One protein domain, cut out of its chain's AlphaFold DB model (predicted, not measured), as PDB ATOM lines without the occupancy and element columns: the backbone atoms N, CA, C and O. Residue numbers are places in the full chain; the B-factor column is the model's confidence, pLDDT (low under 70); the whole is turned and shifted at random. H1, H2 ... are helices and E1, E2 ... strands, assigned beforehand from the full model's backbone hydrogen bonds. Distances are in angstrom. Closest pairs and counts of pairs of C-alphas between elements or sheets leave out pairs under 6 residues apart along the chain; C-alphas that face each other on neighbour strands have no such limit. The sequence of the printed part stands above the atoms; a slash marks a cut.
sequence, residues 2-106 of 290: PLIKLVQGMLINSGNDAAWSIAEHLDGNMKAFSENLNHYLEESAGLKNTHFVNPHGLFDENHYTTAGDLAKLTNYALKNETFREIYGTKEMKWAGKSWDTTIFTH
ATOM      1  N   PRO A   2      28.460   7.752   0.048       92.75
ATOM      2  CA  PRO A   2      29.092   6.493  -0.364       92.75
ATOM      3  C   PRO A   2      28.089   5.332  -0.461       92.75
ATOM      4  O   PRO A   2      27.159   5.278   0.342       92.75
ATOM      5  N   LEU A   3      28.304   4.381  -1.378       94.88
ATOM      6  CA  LEU A   3      27.409   3.227  -1.572       94.88
ATOM      7  C   LEU A   3      27.207   2.417  -0.281       94.88
ATOM      8  O   LEU A   3      26.083   2.085   0.075       94.88
ATOM      9  N   ILE A   4      28.276   2.182   0.483       95.88
ATOM     10  CA  ILE A   4      28.205   1.458   1.760       95.88
ATOM     11  C   ILE A   4      27.243   2.113   2.767       95.88
ATOM     12  O   ILE A   4      26.519   1.411   3.465       95.88
ATOM     13  N   LYS A   5      27.159   3.452   2.794       95.12
ATOM     14  CA  LYS A   5      26.204   4.177   3.649       95.12
ATOM     15  C   LYS A   5      24.764   3.905   3.217       95.12
ATOM     16  O   LYS A   5      23.908   3.726   4.076       95.12
ATOM     17  N   LEU A   6      24.496   3.836   1.910       95.88
ATOM     18  CA  LEU A   6      23.175   3.461   1.400       95.88
ATOM     19  C   LEU A   6      22.814   2.029   1.811       95.88
ATOM     20  O   LEU A   6      21.721   1.808   2.324       95.88
ATOM     21  N   VAL A   7      23.745   1.080   1.672       97.00
ATOM     22  CA  VAL A   7      23.531  -0.321   2.080       97.00
ATOM     23  C   VAL A   7      23.246  -0.422   3.582       97.00
ATOM     24  O   VAL A   7      22.309  -1.109   3.983       97.00
ATOM     25  N   GLN A   8      23.994   0.307   4.414       97.25
ATOM     26  CA  GLN A   8      23.756   0.377   5.858       97.25
ATOM     27  C   GLN A   8      22.371   0.951   6.188       97.25
ATOM     28  O   GLN A   8      21.639   0.360   6.979       97.25
ATOM     29  N   GLY A   9      21.982   2.071   5.570       95.94
ATOM     30  CA  GLY A   9      20.664   2.682   5.776       95.94
ATOM     31  C   GLY A   9      19.512   1.770   5.338       95.94
ATOM     32  O   GLY A   9      18.530   1.612   6.067       95.94
ATOM     33  N   MET A  10      19.667   1.117   4.184       96.38
ATOM     34  CA  MET A  10      18.720   0.139   3.652       96.38
ATOM     35  C   MET A  10      18.565  -1.058   4.596       96.38
ATOM     36  O   MET A  10      17.447  -1.404   4.966       96.38
ATOM     37  N   LEU A  11      19.663  -1.690   5.014       96.88
ATOM     38  CA  LEU A  11      19.587  -2.943   5.762       96.88
ATOM     39  C   LEU A  11      19.208  -2.730   7.235       96.88
ATOM     40  O   LEU A  11      18.361  -3.460   7.751       96.88
ATOM     41  N   ILE A  12      19.775  -1.710   7.893       97.69
ATOM     42  CA  ILE A  12      19.545  -1.440   9.320       97.69
ATOM     43  C   ILE A  12      18.149  -0.843   9.528       97.69
ATOM     44  O   ILE A  12      17.371  -1.370  10.317       97.69
ATOM     45  N   ASN A  13      17.799   0.226   8.805       95.88
ATOM     46  CA  ASN A  13      16.557   0.970   9.054       95.88
ATOM     47  C   ASN A  13      15.428   0.671   8.059       95.88
ATOM     48  O   ASN A  13      14.343   1.231   8.194       95.88
ATOM     49  N   SER A  14      15.648  -0.210   7.075       95.81
ATOM     50  CA  SER A  14      14.695  -0.476   5.987       95.81
ATOM     51  C   SER A  14      14.434   0.741   5.087       95.81
ATOM     52  O   SER A  14      13.296   0.984   4.697       95.81
ATOM     53  N   GLY A  15      15.472   1.529   4.780       96.06
ATOM     54  CA  GLY A  15      15.357   2.709   3.913       96.06
ATOM     55  C   GLY A  15      15.053   2.355   2.451       96.06
ATOM     56  O   GLY A  15      15.939   1.902   1.725       96.06
ATOM     57  N   ASN A  16      13.810   2.581   2.013       97.00
ATOM     58  CA  ASN A  16      13.362   2.311   0.638       97.00
ATOM     59  C   ASN A  16      13.998   3.263  -0.387       97.00
ATOM     60  O   ASN A  16      14.299   2.862  -1.508       97.00
ATOM     61  N   ASP A  17      14.226   4.512   0.010       94.94
ATOM     62  CA  ASP A  17      14.937   5.533  -0.763       94.94
ATOM     63  C   ASP A  17      16.390   5.129  -1.044       94.94
ATOM     64  O   ASP A  17      16.888   5.284  -2.163       94.94
ATOM     65  N   ALA A  18      17.060   4.547  -0.047       95.81
ATOM     66  CA  ALA A  18      18.394   3.997  -0.207       95.81
ATOM     67  C   ALA A  18      18.396   2.796  -1.163       95.81
ATOM     68  O   ALA A  18      19.235   2.754  -2.059       95.81
ATOM     69  N   ALA A  19      17.440   1.870  -1.025       97.31
ATOM     70  CA  ALA A  19      17.292   0.726  -1.928       97.31
ATOM     71  C   ALA A  19      17.067   1.161  -3.386       97.31
ATOM     72  O   ALA A  19      17.719   0.655  -4.297       97.31
ATOM     73  N   TRP A  20      16.197   2.151  -3.598       97.19
ATOM     74  CA  TRP A  20      15.954   2.745  -4.911       97.19
ATOM     75  C   TRP A  20      17.217   3.380  -5.496       97.19
ATOM     76  O   TRP A  20      17.594   3.087  -6.627       97.19
ATOM     77  N   SER A  21      17.915   4.201  -4.704       96.94
ATOM     78  CA  SER A  21      19.146   4.877  -5.136       96.94
ATOM     79  C   SER A  21      20.255   3.885  -5.499       96.94
ATOM     80  O   SER A  21      21.023   4.129  -6.426       96.94
ATOM     81  N   ILE A  22      20.357   2.769  -4.765       97.56
ATOM     82  CA  ILE A  22      21.295   1.682  -5.078       97.56
ATOM     83  C   ILE A  22      20.938   1.059  -6.430       97.56
ATOM     84  O   ILE A  22      21.821   0.906  -7.268       97.56
ATOM     85  N   ALA A  23      19.664   0.731  -6.652       97.44
ATOM     86  CA  ALA A  23      19.210   0.106  -7.891       97.44
ATOM     87  C   ALA A  23      19.449   0.991  -9.122       97.44
ATOM     88  O   ALA A  23      19.997   0.535 -10.123       97.44
ATOM     89  N   GLU A  24      19.104   2.276  -9.028       97.25
ATOM     90  CA  GLU A  24      19.353   3.253 -10.091       97.25
ATOM     91  C   GLU A  24      20.855   3.444 -10.353       97.25
ATOM     92  O   GLU A  24      21.275   3.548 -11.501       97.25
ATOM     93  N   HIS A  25      21.688   3.437  -9.308       96.88
ATOM     94  CA  HIS A  25      23.138   3.551  -9.467       96.88
ATOM     95  C   HIS A  25      23.766   2.346 -10.182       96.88
ATOM     96  O   HIS A  25      24.710   2.532 -10.948       96.88
ATOM     97  N   LEU A  26      23.276   1.132  -9.913       97.19
ATOM     98  CA  LEU A  26      23.839  -0.103 -10.462       97.19
ATOM     99  C   LEU A  26      23.391  -0.362 -11.903       97.19
ATOM    100  O   LEU A  26      24.229  -0.663 -12.747       97.19
ATOM    101  N   ASP A  27      22.097  -0.202 -12.188       97.75
ATOM    102  CA  ASP A  27      21.501  -0.645 -13.458       97.75
ATOM    103  C   ASP A  27      20.755   0.476 -14.204       97.75
ATOM    104  O   ASP A  27      20.061   0.243 -15.197       97.75
ATOM    105  N   GLY A  28      20.871   1.721 -13.734       96.94
ATOM    106  CA  GLY A  28      20.297   2.918 -14.356       96.94
ATOM    107  C   GLY A  28      18.788   3.078 -14.166       96.94
ATOM    108  O   GLY A  28      18.286   4.196 -14.205       96.94
ATOM    109  N   ASN A  29      18.041   1.987 -13.975       94.75
ATOM    110  CA  ASN A  29      16.613   2.011 -13.665       94.75
ATOM    111  C   ASN A  29      16.139   0.714 -12.987       94.75
ATOM    112  O   ASN A  29      16.782  -0.331 -13.057       94.75
ATOM    113  N   MET A  30      14.953   0.777 -12.383       94.62
ATOM    114  CA  MET A  30      14.372  -0.293 -11.564       94.62
ATOM    115  C   MET A  30      14.031  -1.560 -12.352       94.62
ATOM    116  O   MET A  30      14.144  -2.656 -11.805       94.62
ATOM    117  N   LYS A  31      13.613  -1.427 -13.619       95.06
ATOM    118  CA  LYS A  31      13.287  -2.583 -14.465       95.06
ATOM    119  C   LYS A  31      14.552  -3.382 -14.767       95.06
ATOM    120  O   LYS A  31      14.582  -4.576 -14.496       95.06
ATOM    121  N   ALA A  32      15.594  -2.702 -15.247       97.94
ATOM    122  CA  ALA A  32      16.891  -3.318 -15.517       97.94
ATOM    123  C   ALA A  32      17.498  -3.932 -14.245       97.94
ATOM    124  O   ALA A  32      17.928  -5.081 -14.272       97.94
ATOM    125  N   PHE A  33      17.435  -3.219 -13.112       98.19
ATOM    126  CA  PHE A  33      17.888  -3.747 -11.823       98.19
ATOM    127  C   PHE A  33      17.171  -5.039 -11.436       98.19
ATOM    128  O   PHE A  33      17.802  -6.013 -11.044       98.19
ATOM    129  N   SER A  34      15.843  -5.064 -11.549       97.62
ATOM    130  CA  SER A  34      15.045  -6.229 -11.165       97.62
ATOM    131  C   SER A  34      15.337  -7.432 -12.065       97.62
ATOM    132  O   SER A  34      15.496  -8.546 -11.573       97.62
ATOM    133  N   GLU A  35      15.476  -7.223 -13.376       97.69
ATOM    134  CA  GLU A  35      15.862  -8.275 -14.326       97.69
ATOM    135  C   GLU A  35      17.245  -8.851 -13.989       97.69
ATOM    136  O   GLU A  35      17.385 -10.068 -13.823       97.69
ATOM    137  N   ASN A  36      18.237  -7.981 -13.788       98.25
ATOM    138  CA  ASN A  36      19.605  -8.378 -13.461       98.25
ATOM    139  C   ASN A  36      19.699  -9.060 -12.090       98.25
ATOM    140  O   ASN A  36      20.382 -10.075 -11.955       98.25
ATOM    141  N   LEU A  37      18.977  -8.557 -11.083       97.75
ATOM    142  CA  LEU A  37      18.921  -9.146  -9.747       97.75
ATOM    143  C   LEU A  37      18.372 -10.574  -9.794       97.75
ATOM    144  O   LEU A  37      18.972 -11.476  -9.212       97.75
ATOM    145  N   ASN A  38      17.244 -10.792 -10.471       98.31
ATOM    146  CA  ASN A  38      16.646 -12.125 -10.551       98.31
ATOM    147  C   ASN A  38      17.569 -13.109 -11.274       98.31
ATOM    148  O   ASN A  38      17.783 -14.210 -10.769       98.31
ATOM    149  N   HIS A  39      18.167 -12.694 -12.397       98.12
ATOM    150  CA  HIS A  39      19.125 -13.522 -13.127       98.12
ATOM    151  C   HIS A  39      20.332 -13.890 -12.250       98.12
ATOM    152  O   HIS A  39      20.651 -15.067 -12.082       98.12
ATOM    153  N   TYR A  40      20.929 -12.896 -11.591       98.00
ATOM    154  CA  TYR A  40      22.051 -13.100 -10.679       98.00
ATOM    155  C   TYR A  40      21.719 -14.066  -9.535       98.00
ATOM    156  O   TYR A  40      22.542 -14.916  -9.185       98.00
ATOM    157  N   LEU A  41      20.530 -13.956  -8.933       97.88
ATOM    158  CA  LEU A  41      20.114 -14.808  -7.818       97.88
ATOM    159  C   LEU A  41      19.788 -16.239  -8.249       97.88
ATOM    160  O   LEU A  41      20.056 -17.179  -7.494       97.88
ATOM    161  N   GLU A  42      19.241 -16.423  -9.449       96.44
ATOM    162  CA  GLU A  42      19.049 -17.752 -10.022       96.44
ATOM    163  C   GLU A  42      20.402 -18.444 -10.244       96.44
ATOM    164  O   GLU A  42      20.588 -19.574  -9.789       96.44
ATOM    165  N   GLU A  43      21.375 -17.751 -10.840       97.25
ATOM    166  CA  GLU A  43      22.702 -18.309 -11.122       97.25
ATOM    167  C   GLU A  43      23.546 -18.523  -9.858       97.25
ATOM    168  O   GLU A  43      24.171 -19.570  -9.682       97.25
ATOM    169  N   SER A  44      23.561 -17.543  -8.954       96.38
ATOM    170  CA  SER A  44      24.481 -17.526  -7.810       96.38
ATOM    171  C   SER A  44      23.950 -18.266  -6.584       96.38
ATOM    172  O   SER A  44      24.733 -18.793  -5.788       96.38
ATOM    173  N   ALA A  45      22.628 -18.280  -6.394       95.88
ATOM    174  CA  ALA A  45      21.981 -18.833  -5.204       95.88
ATOM    175  C   ALA A  45      20.904 -19.888  -5.519       95.88
ATOM    176  O   ALA A  45      20.386 -20.519  -4.591       95.88
ATOM    177  N   GLY A  46      20.583 -20.130  -6.796       96.81
ATOM    178  CA  GLY A  46      19.631 -21.166  -7.203       96.81
ATOM    179  C   GLY A  46      18.204 -20.901  -6.722       96.81
ATOM    180  O   GLY A  46      17.507 -21.846  -6.326       96.81
ATOM    181  N   LEU A  47      17.786 -19.631  -6.678       97.62
ATOM    182  CA  LEU A  47      16.449 -19.235  -6.231       97.62
ATOM    183  C   LEU A  47      15.446 -19.412  -7.376       97.62
ATOM    184  O   LEU A  47      15.366 -18.583  -8.272       97.62
ATOM    185  N   LYS A  48      14.688 -20.512  -7.355       94.12
ATOM    186  CA  LYS A  48      13.771 -20.889  -8.450       94.12
ATOM    187  C   LYS A  48      12.326 -20.461  -8.220       94.12
ATOM    188  O   LYS A  48      11.529 -20.467  -9.148       94.12
ATOM    189  N   ASN A  49      11.972 -20.139  -6.978       97.62
ATOM    190  CA  ASN A  49      10.620 -19.774  -6.568       97.62
ATOM    191  C   ASN A  49      10.612 -18.350  -5.999       97.62
ATOM    192  O   ASN A  49       9.948 -18.076  -4.999       97.62
ATOM    193  N   THR A  50      11.415 -17.467  -6.592       98.12
ATOM    194  CA  THR A  50      11.570 -16.068  -6.191       98.12
ATOM    195  C   THR A  50      11.572 -15.186  -7.427       98.12
ATOM    196  O   THR A  50      12.238 -15.512  -8.404       98.12
ATOM    197  N   HIS A  51      10.837 -14.081  -7.368       98.31
ATOM    198  CA  HIS A  51      10.874 -13.025  -8.364       98.31
ATOM    199  C   HIS A  51      10.743 -11.673  -7.660       98.31
ATOM    200  O   HIS A  51       9.783 -11.435  -6.929       98.31
ATOM    201  N   PHE A  52      11.725 -10.795  -7.844       98.25
ATOM    202  CA  PHE A  52      11.734  -9.447  -7.284       98.25
ATOM    203  C   PHE A  52      11.545  -8.420  -8.391       98.25
ATOM    204  O   PHE A  52      12.342  -8.370  -9.320       98.25
ATOM    205  N   VAL A  53      10.528  -7.570  -8.274       97.81
ATOM    206  CA  VAL A  53      10.240  -6.506  -9.262       97.81
ATOM    207  C   VAL A  53      10.640  -5.106  -8.786       97.81
ATOM    208  O   VAL A  53      10.442  -4.116  -9.487       97.81
ATOM    209  N   ASN A  54      11.142  -5.004  -7.554       96.75
ATOM    210  CA  ASN A  54      11.601  -3.755  -6.958       96.75
ATOM    211  C   ASN A  54      12.646  -4.033  -5.857       96.75
ATOM    212  O   ASN A  54      12.648  -5.126  -5.285       96.75
ATOM    213  N   PRO A  55      13.529  -3.068  -5.531       95.44
ATOM    214  CA  PRO A  55      14.628  -3.280  -4.582       95.44
ATOM    215  C   PRO A  55      14.221  -3.157  -3.105       95.44
ATOM    216  O   PRO A  55      15.004  -3.498  -2.223       95.44
ATOM    217  N   HIS A  56      13.033  -2.621  -2.814       95.19
ATOM    218  CA  HIS A  56      12.620  -2.238  -1.457       95.19
ATOM    219  C   HIS A  56      11.568  -3.167  -0.828       95.19
ATOM    220  O   HIS A  56      11.309  -3.067   0.368       95.19
ATOM    221  N   GLY A  57      10.956  -4.066  -1.605       94.75
ATOM    222  CA  GLY A  57       9.963  -5.030  -1.126       94.75
ATOM    223  C   GLY A  57       8.558  -4.458  -0.918       94.75
ATOM    224  O   GLY A  57       7.815  -4.977  -0.089       94.75
ATOM    225  N   LEU A  58       8.189  -3.383  -1.635       95.56
ATOM    226  CA  LEU A  58       6.778  -2.962  -1.651       95.56
ATOM    227  C   LEU A  58       5.978  -3.961  -2.483       95.56
ATOM    228  O   LEU A  58       6.527  -4.583  -3.398       95.56
ATOM    229  N   PHE A  59       4.697  -4.095  -2.145       96.12
ATOM    230  CA  PHE A  59       3.825  -5.089  -2.748       96.12
ATOM    231  C   PHE A  59       3.696  -4.906  -4.263       96.12
ATOM    232  O   PHE A  59       3.486  -3.803  -4.764       96.12
ATOM    233  N   ASP A  60       3.799  -6.032  -4.955       97.06
ATOM    234  CA  ASP A  60       3.408  -6.259  -6.338       97.06
ATOM    235  C   ASP A  60       3.073  -7.753  -6.432       97.06
ATOM    236  O   ASP A  60       3.711  -8.573  -5.766       97.06
ATOM    237  N   GLU A  61       2.072  -8.128  -7.222       96.62
ATOM    238  CA  GLU A  61       1.650  -9.529  -7.355       96.62
ATOM    239  C   GLU A  61       2.756 -10.441  -7.913       96.62
ATOM    240  O   GLU A  61       2.814 -11.626  -7.584       96.62
ATOM    241  N   ASN A  62       3.673  -9.875  -8.701       97.50
ATOM    242  CA  ASN A  62       4.834 -10.560  -9.248       97.50
ATOM    243  C   ASN A  62       6.049 -10.480  -8.305       97.50
ATOM    244  O   ASN A  62       7.081 -11.076  -8.589       97.50
ATOM    245  N   HIS A  63       5.955  -9.786  -7.165       97.94
ATOM    246  CA  HIS A  63       7.004  -9.755  -6.147       97.94
ATOM    247  C   HIS A  63       6.798 -10.869  -5.117       97.94
ATOM    248  O   HIS A  63       6.079 -10.706  -4.129       97.94
ATOM    249  N   TYR A  64       7.449 -12.013  -5.313       97.94
ATOM    250  CA  TYR A  64       7.241 -13.188  -4.469       97.94
ATOM    251  C   TYR A  64       8.527 -13.945  -4.152       97.94
ATOM    252  O   TYR A  64       9.551 -13.833  -4.819       97.94
ATOM    253  N   THR A  65       8.458 -14.762  -3.105       98.19
ATOM    254  CA  THR A  65       9.521 -15.680  -2.693       98.19
ATOM    255  C   THR A  65       8.937 -16.800  -1.825       98.19
ATOM    256  O   THR A  65       7.738 -16.828  -1.542       98.19
ATOM    257  N   THR A  66       9.781 -17.723  -1.365       98.44
ATOM    258  CA  THR A  66       9.420 -18.784  -0.415       98.44
ATOM    259  C   THR A  66      10.333 -18.739   0.805       98.44
ATOM    260  O   THR A  66      11.444 -18.214   0.745       98.44
ATOM    261  N   ALA A  67       9.910 -19.348   1.918       98.38
ATOM    262  CA  ALA A  67      10.756 -19.439   3.111       98.38
ATOM    263  C   ALA A  67      12.094 -20.151   2.825       98.38
ATOM    264  O   ALA A  67      13.139 -19.733   3.321       98.38
ATOM    265  N   GLY A  68      12.076 -21.193   1.985       98.31
ATOM    266  CA  GLY A  68      13.279 -21.930   1.593       98.31
ATOM    267  C   GLY A  68      14.246 -21.100   0.747       98.31
ATOM    268  O   GLY A  68      15.448 -21.112   1.010       98.31
ATOM    269  N   ASP A  69      13.742 -20.347  -0.231       98.56
ATOM    270  CA  ASP A  69      14.597 -19.494  -1.064       98.56
ATOM    271  C   ASP A  69      15.113 -18.269  -0.298       98.56
ATOM    272  O   ASP A  69      16.288 -17.932  -0.429       98.56
ATOM    273  N   LEU A  70      14.321 -17.673   0.601       98.12
ATOM    274  CA  LEU A  70      14.820 -16.633   1.509       98.12
ATOM    275  C   LEU A  70      15.900 -17.151   2.464       98.12
ATOM    276  O   LEU A  70      16.853 -16.425   2.754       98.12
ATOM    277  N   ALA A  71      15.795 -18.396   2.939       98.44
ATOM    278  CA  ALA A  71      16.837 -19.002   3.765       98.44
ATOM    279  C   ALA A  71      18.140 -19.169   2.967       98.44
ATOM    280  O   ALA A  71      19.210 -18.808   3.458       98.44
ATOM    281  N   LYS A  72      18.058 -19.646   1.715       98.38
ATOM    282  CA  LYS A  72      19.215 -19.722   0.807       98.38
ATOM    283  C   LYS A  72      19.813 -18.345   0.536       98.38
ATOM    284  O   LYS A  72      21.025 -18.203   0.646       98.38
ATOM    285  N   LEU A  73      18.984 -17.347   0.228       98.50
ATOM    286  CA  LEU A  73      19.416 -15.975  -0.031       98.50
ATOM    287  C   LEU A  73      20.138 -15.380   1.181       98.50
ATOM    288  O   LEU A  73      21.236 -14.849   1.051       98.50
ATOM    289  N   THR A  74      19.553 -15.529   2.369       98.38
ATOM    290  CA  THR A  74      20.155 -15.058   3.624       98.38
ATOM    291  C   THR A  74      21.500 -15.746   3.863       98.38
ATOM    292  O   THR A  74      22.496 -15.080   4.125       98.38
ATOM    293  N   ASN A  75      21.569 -17.071   3.699       97.88
ATOM    294  CA  ASN A  75      22.810 -17.831   3.863       97.88
ATOM    295  C   ASN A  75      23.867 -17.478   2.809       97.88
ATOM    296  O   ASN A  75      25.054 -17.453   3.127       97.88
ATOM    297  N   TYR A  76      23.452 -17.202   1.570       98.12
ATOM    298  CA  TYR A  76      24.324 -16.721   0.503       98.12
ATOM    299  C   TYR A  76      24.934 -15.369   0.882       98.12
ATOM    300  O   TYR A  76      26.156 -15.234   0.892       98.12
ATOM    301  N   ALA A  77      24.099 -14.409   1.284       98.00
ATOM    302  CA  ALA A  77      24.537 -13.075   1.679       98.00
ATOM    303  C   ALA A  77      25.448 -13.102   2.918       98.00
ATOM    304  O   ALA A  77      26.454 -12.399   2.957       98.00
ATOM    305  N   LEU A  78      25.171 -13.969   3.899       98.12
ATOM    306  CA  LEU A  78      25.997 -14.132   5.103       98.12
ATOM    307  C   LEU A  78      27.431 -14.608   4.815       98.12
ATOM    308  O   LEU A  78      28.296 -14.446   5.678       98.12
ATOM    309  N   LYS A  79      27.724 -15.170   3.634       96.75
ATOM    310  CA  LYS A  79      29.107 -15.482   3.225       96.75
ATOM    311  C   LYS A  79      29.954 -14.222   3.030       96.75
ATOM    312  O   LYS A  79      31.171 -14.300   3.131       96.75
ATOM    313  N   ASN A  80      29.325 -13.078   2.774       97.94
ATOM    314  CA  ASN A  80      29.995 -11.789   2.693       97.94
ATOM    315  C   ASN A  80      30.145 -11.186   4.103       97.94
ATOM    316  O   ASN A  80      29.153 -10.944   4.794       97.94
ATOM    317  N   GLU A  81      31.385 -10.945   4.533       97.75
ATOM    318  CA  GLU A  81      31.689 -10.424   5.874       97.75
ATOM    319  C   GLU A  81      31.082  -9.037   6.115       97.75
ATOM    320  O   GLU A  81      30.474  -8.808   7.159       97.75
ATOM    321  N   THR A  82      31.139  -8.150   5.117       98.06
ATOM    322  CA  THR A  82      30.532  -6.814   5.187       98.06
ATOM    323  C   THR A  82      29.019  -6.895   5.373       98.06
ATOM    324  O   THR A  82      28.454  -6.188   6.204       98.06
ATOM    325  N   PHE A  83      28.334  -7.772   4.629       98.44
ATOM    326  CA  PHE A  83      26.897  -7.981   4.817       98.44
ATOM    327  C   PHE A  83      26.602  -8.493   6.226       98.44
ATOM    328  O   PHE A  83      25.703  -7.973   6.882       98.44
ATOM    329  N   ARG A  84      27.366  -9.482   6.703       98.38
ATOM    330  CA  ARG A  84      27.197 -10.067   8.038       98.38
ATOM    331  C   ARG A  84      27.322  -9.015   9.141       98.38
ATOM    332  O   ARG A  84      26.489  -8.999  10.042       98.38
ATOM    333  N   GLU A  85      28.309  -8.128   9.049       98.38
ATOM    334  CA  GLU A  85      28.495  -7.024   9.997       98.38
ATOM    335  C   GLU A  85      27.275  -6.089  10.024       98.38
ATOM    336  O   GLU A  85      26.709  -5.812  11.085       98.38
ATOM    337  N   ILE A  86      26.803  -5.649   8.852       98.50
ATOM    338  CA  ILE A  86      25.656  -4.734   8.758       98.50
ATOM    339  C   ILE A  86      24.364  -5.431   9.216       98.50
ATOM    340  O   ILE A  86      23.570  -4.843   9.946       98.50
ATOM    341  N   TYR A  87      24.159  -6.693   8.833       98.50
ATOM    342  CA  TYR A  87      22.981  -7.494   9.184       98.50
ATOM    343  C   TYR A  87      22.856  -7.739  10.697       98.50
ATOM    344  O   TYR A  87      21.743  -7.867  11.215       98.50
ATOM    345  N   GLY A  88      23.990  -7.771  11.407       98.38
ATOM    346  CA  GLY A  88      24.076  -7.854  12.867       98.38
ATOM    347  C   GLY A  88      24.098  -6.508  13.597       98.38
ATOM    348  O   GLY A  88      24.127  -6.475  14.829       98.38
ATOM    349  N   THR A  89      24.070  -5.382  12.879       98.50
ATOM    350  CA  THR A  89      24.169  -4.051  13.490       98.50
ATOM    351  C   THR A  89      22.862  -3.658  14.187       98.50
ATOM    352  O   THR A  89      21.792  -3.609  13.580       98.50
ATOM    353  N   LYS A  90      22.946  -3.337  15.485       97.94
ATOM    354  CA  LYS A  90      21.787  -2.940  16.309       97.94
ATOM    355  C   LYS A  90      21.415  -1.474  16.130       97.94
ATOM    356  O   LYS A  90      20.234  -1.138  16.031       97.94
ATOM    357  N   GLU A  91      22.427  -0.620  16.092       97.44
ATOM    358  CA  GLU A  91      22.298   0.821  15.943       97.44
ATOM    359  C   GLU A  91      23.519   1.391  15.225       97.44
ATOM    360  O   GLU A  91      24.614   0.831  15.296       97.44
ATOM    361  N   MET A  92      23.335   2.509  14.528       97.00
ATOM    362  CA  MET A  92      24.423   3.211  13.861       97.00
ATOM    363  C   MET A  92      24.157   4.714  13.855       97.00
ATOM    364  O   MET A  92      23.076   5.163  13.468       97.00
ATOM    365  N   LYS A  93      25.172   5.511  14.211       96.31
ATOM    366  CA  LYS A  93      25.127   6.963  14.002       96.31
ATOM    367  C   LYS A  93      25.040   7.270  12.509       96.31
ATOM    368  O   LYS A  93      25.882   6.856  11.707       96.31
ATOM    369  N   TRP A  94      24.030   8.033  12.140       93.25
ATOM    370  CA  TRP A  94      23.734   8.428  10.780       93.25
ATOM    371  C   TRP A  94      23.907   9.933  10.625       93.25
ATOM    372  O   TRP A  94      23.095  10.708  11.117       93.25
ATOM    373  N   ALA A  95      24.959  10.331   9.917       89.81
ATOM    374  CA  ALA A  95      25.145  11.711   9.493       89.81
ATOM    375  C   ALA A  95      24.521  11.896   8.106       89.81
ATOM    376  O   ALA A  95      25.062  11.398   7.109       89.81
ATOM    377  N   GLY A  96      23.348  12.522   8.060       81.44
ATOM    378  CA  GLY A  96      22.628  12.815   6.826       81.44
ATOM    379  C   GLY A  96      23.036  14.165   6.240       81.44
ATOM    380  O   GLY A  96      23.715  14.963   6.872       81.44
ATOM    381  N   LYS A  97      22.596  14.461   5.010       80.19
ATOM    382  CA  LYS A  97      22.766  15.816   4.448       80.19
ATOM    383  C   LYS A  97      21.869  16.850   5.131       80.19
ATOM    384  O   LYS A  97      22.247  18.010   5.217       80.19
ATOM    385  N   SER A  98      20.672  16.433   5.544       83.19
ATOM    386  CA  SER A  98      19.650  17.328   6.098       83.19
ATOM    387  C   SER A  98      19.665  17.373   7.625       83.19
ATOM    388  O   SER A  98      19.337  18.405   8.196       83.19
ATOM    389  N   TRP A  99      20.009  16.264   8.280       83.75
ATOM    390  CA  TRP A  99      20.070  16.147   9.736       83.75
ATOM    391  C   TRP A  99      20.854  14.895  10.143       83.75
ATOM    392  O   TRP A  99      20.984  13.947   9.360       83.75
ATOM    393  N   ASP A 100      21.329  14.897  11.386       93.12
ATOM    394  CA  ASP A 100      22.045  13.786  12.005       93.12
ATOM    395  C   ASP A 100      21.136  13.023  12.970       93.12
ATOM    396  O   ASP A 100      20.292  13.604  13.652       93.12
ATOM    397  N   THR A 101      21.318  11.707  13.045       95.06
ATOM    398  CA  THR A 101      20.509  10.815  13.878       95.06
ATOM    399  C   THR A 101      21.238   9.542  14.266       95.06
ATOM    400  O   THR A 101      22.402   9.340  13.930       95.06
ATOM    401  N   THR A 102      20.545   8.657  14.972       96.56
ATOM    402  CA  THR A 102      20.929   7.255  15.122       96.56
ATOM    403  C   THR A 102      19.831   6.401  14.513       96.56
ATOM    404  O   THR A 102      18.659   6.553  14.854       96.56
ATOM    405  N   ILE A 103      20.206   5.527  13.586       96.31
ATOM    406  CA  ILE A 103      19.289   4.536  13.031       96.31
ATOM    407  C   ILE A 103      19.397   3.238  13.818       96.31
ATOM    408  O   ILE A 103      20.473   2.895  14.305       96.31
ATOM    409  N   PHE A 104      18.290   2.509  13.919       97.69
ATOM    410  CA  PHE A 104      18.194   1.278  14.695       97.69
ATOM    411  C   PHE A 104      17.620   0.160  13.838       97.69
ATOM    412  O   PHE A 104      16.733   0.399  13.021       97.69
ATOM    413  N   THR A 105      18.057  -1.072  14.092       97.94
ATOM    414  CA  THR A 105      17.372  -2.243  13.544       97.94
ATOM    415  C   THR A 105      15.931  -2.324  14.051       97.94
ATOM    416  O   THR A 105      15.639  -2.072  15.226       97.94
ATOM    417  N   HIS A 106      15.009  -2.730  13.181       97.44
ATOM    418  CA  HIS A 106      13.628  -3.047  13.568       97.44
ATOM    419  C   HIS A 106      13.494  -4.449  14.186       97.44
ATOM    420  O   HIS A 106      12.450  -4.784  14.756       97.44
TER     421      HIS A 106
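What this domain is: This is residues 2 to 106 of the 290 residues of the protein "Peptidase_S11 domain-containing protein" of Bacillus sp. 2_A_57_CT2 (UniProt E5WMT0). Five helices, H1 to H5, follow one another round a ring that closes where H5 comes back to H1, and a hairpin of two strands, E1 and E2, sits outside H1 at one end. The long link of residues 46 to 66 loops over one side of the ring. The printed part has 105 residues, with named elements in the order H1 H2 H3 H4 H5 E1 E2; the two-strand sheet is antiparallel and the class is mostly helix. The whole is compact, radius of gyration of the C-alphas 14.3 A, with spans of 41 by 27 by 22 A.

Where its parts are: H1, residues 3 to 13, begins at C-alpha 3 (27.409, 3.227, -1.572) and is 15.4 A long. H2, residues 16 to 27, measures 16.5 A, and H3, residues 30 to 45, 21.0 A. H4, residues 67 to 78, measures 16.3 A, and H5 is residues 81 to 87. E1, residues 91 to 95, and E2, residues 100 to 104, follow; E2 ends at C-alpha 104 (18.194, 1.278, 14.695).

How they stand to each other: H1 and H2 form a helical hairpin; their closest C-alphas, of Leu 6 and Ala 18, are 5.1 A apart. H2 and H3 touch only at the corner, Asp 27 to Phe 33 at 5.0 A between C-alphas. H3, with residues 41 to 45 alone, touches H4, about perpendicular at 87 degrees; the closest C-alphas, of Ala 45 and Leu 73, are 6.4 A apart. H5 touches H1, closest C-alphas Gln 8 and Ile 86 at 6.2 A. H1 and H3 are apart. E1 and E2 form a hairpin, with N 92 and O 103 at 2.9 A. In H1 to H5 every O i to N i+4 pair is within hydrogen-bond range.

The domain as a whole: The two farthest C-alphas, of Lys 48 and Trp 99, are 41.7 A apart. The printed part has no cut. The link H3 to H4 is long; the others are tight. No printed residue is under 70 in pLDDT.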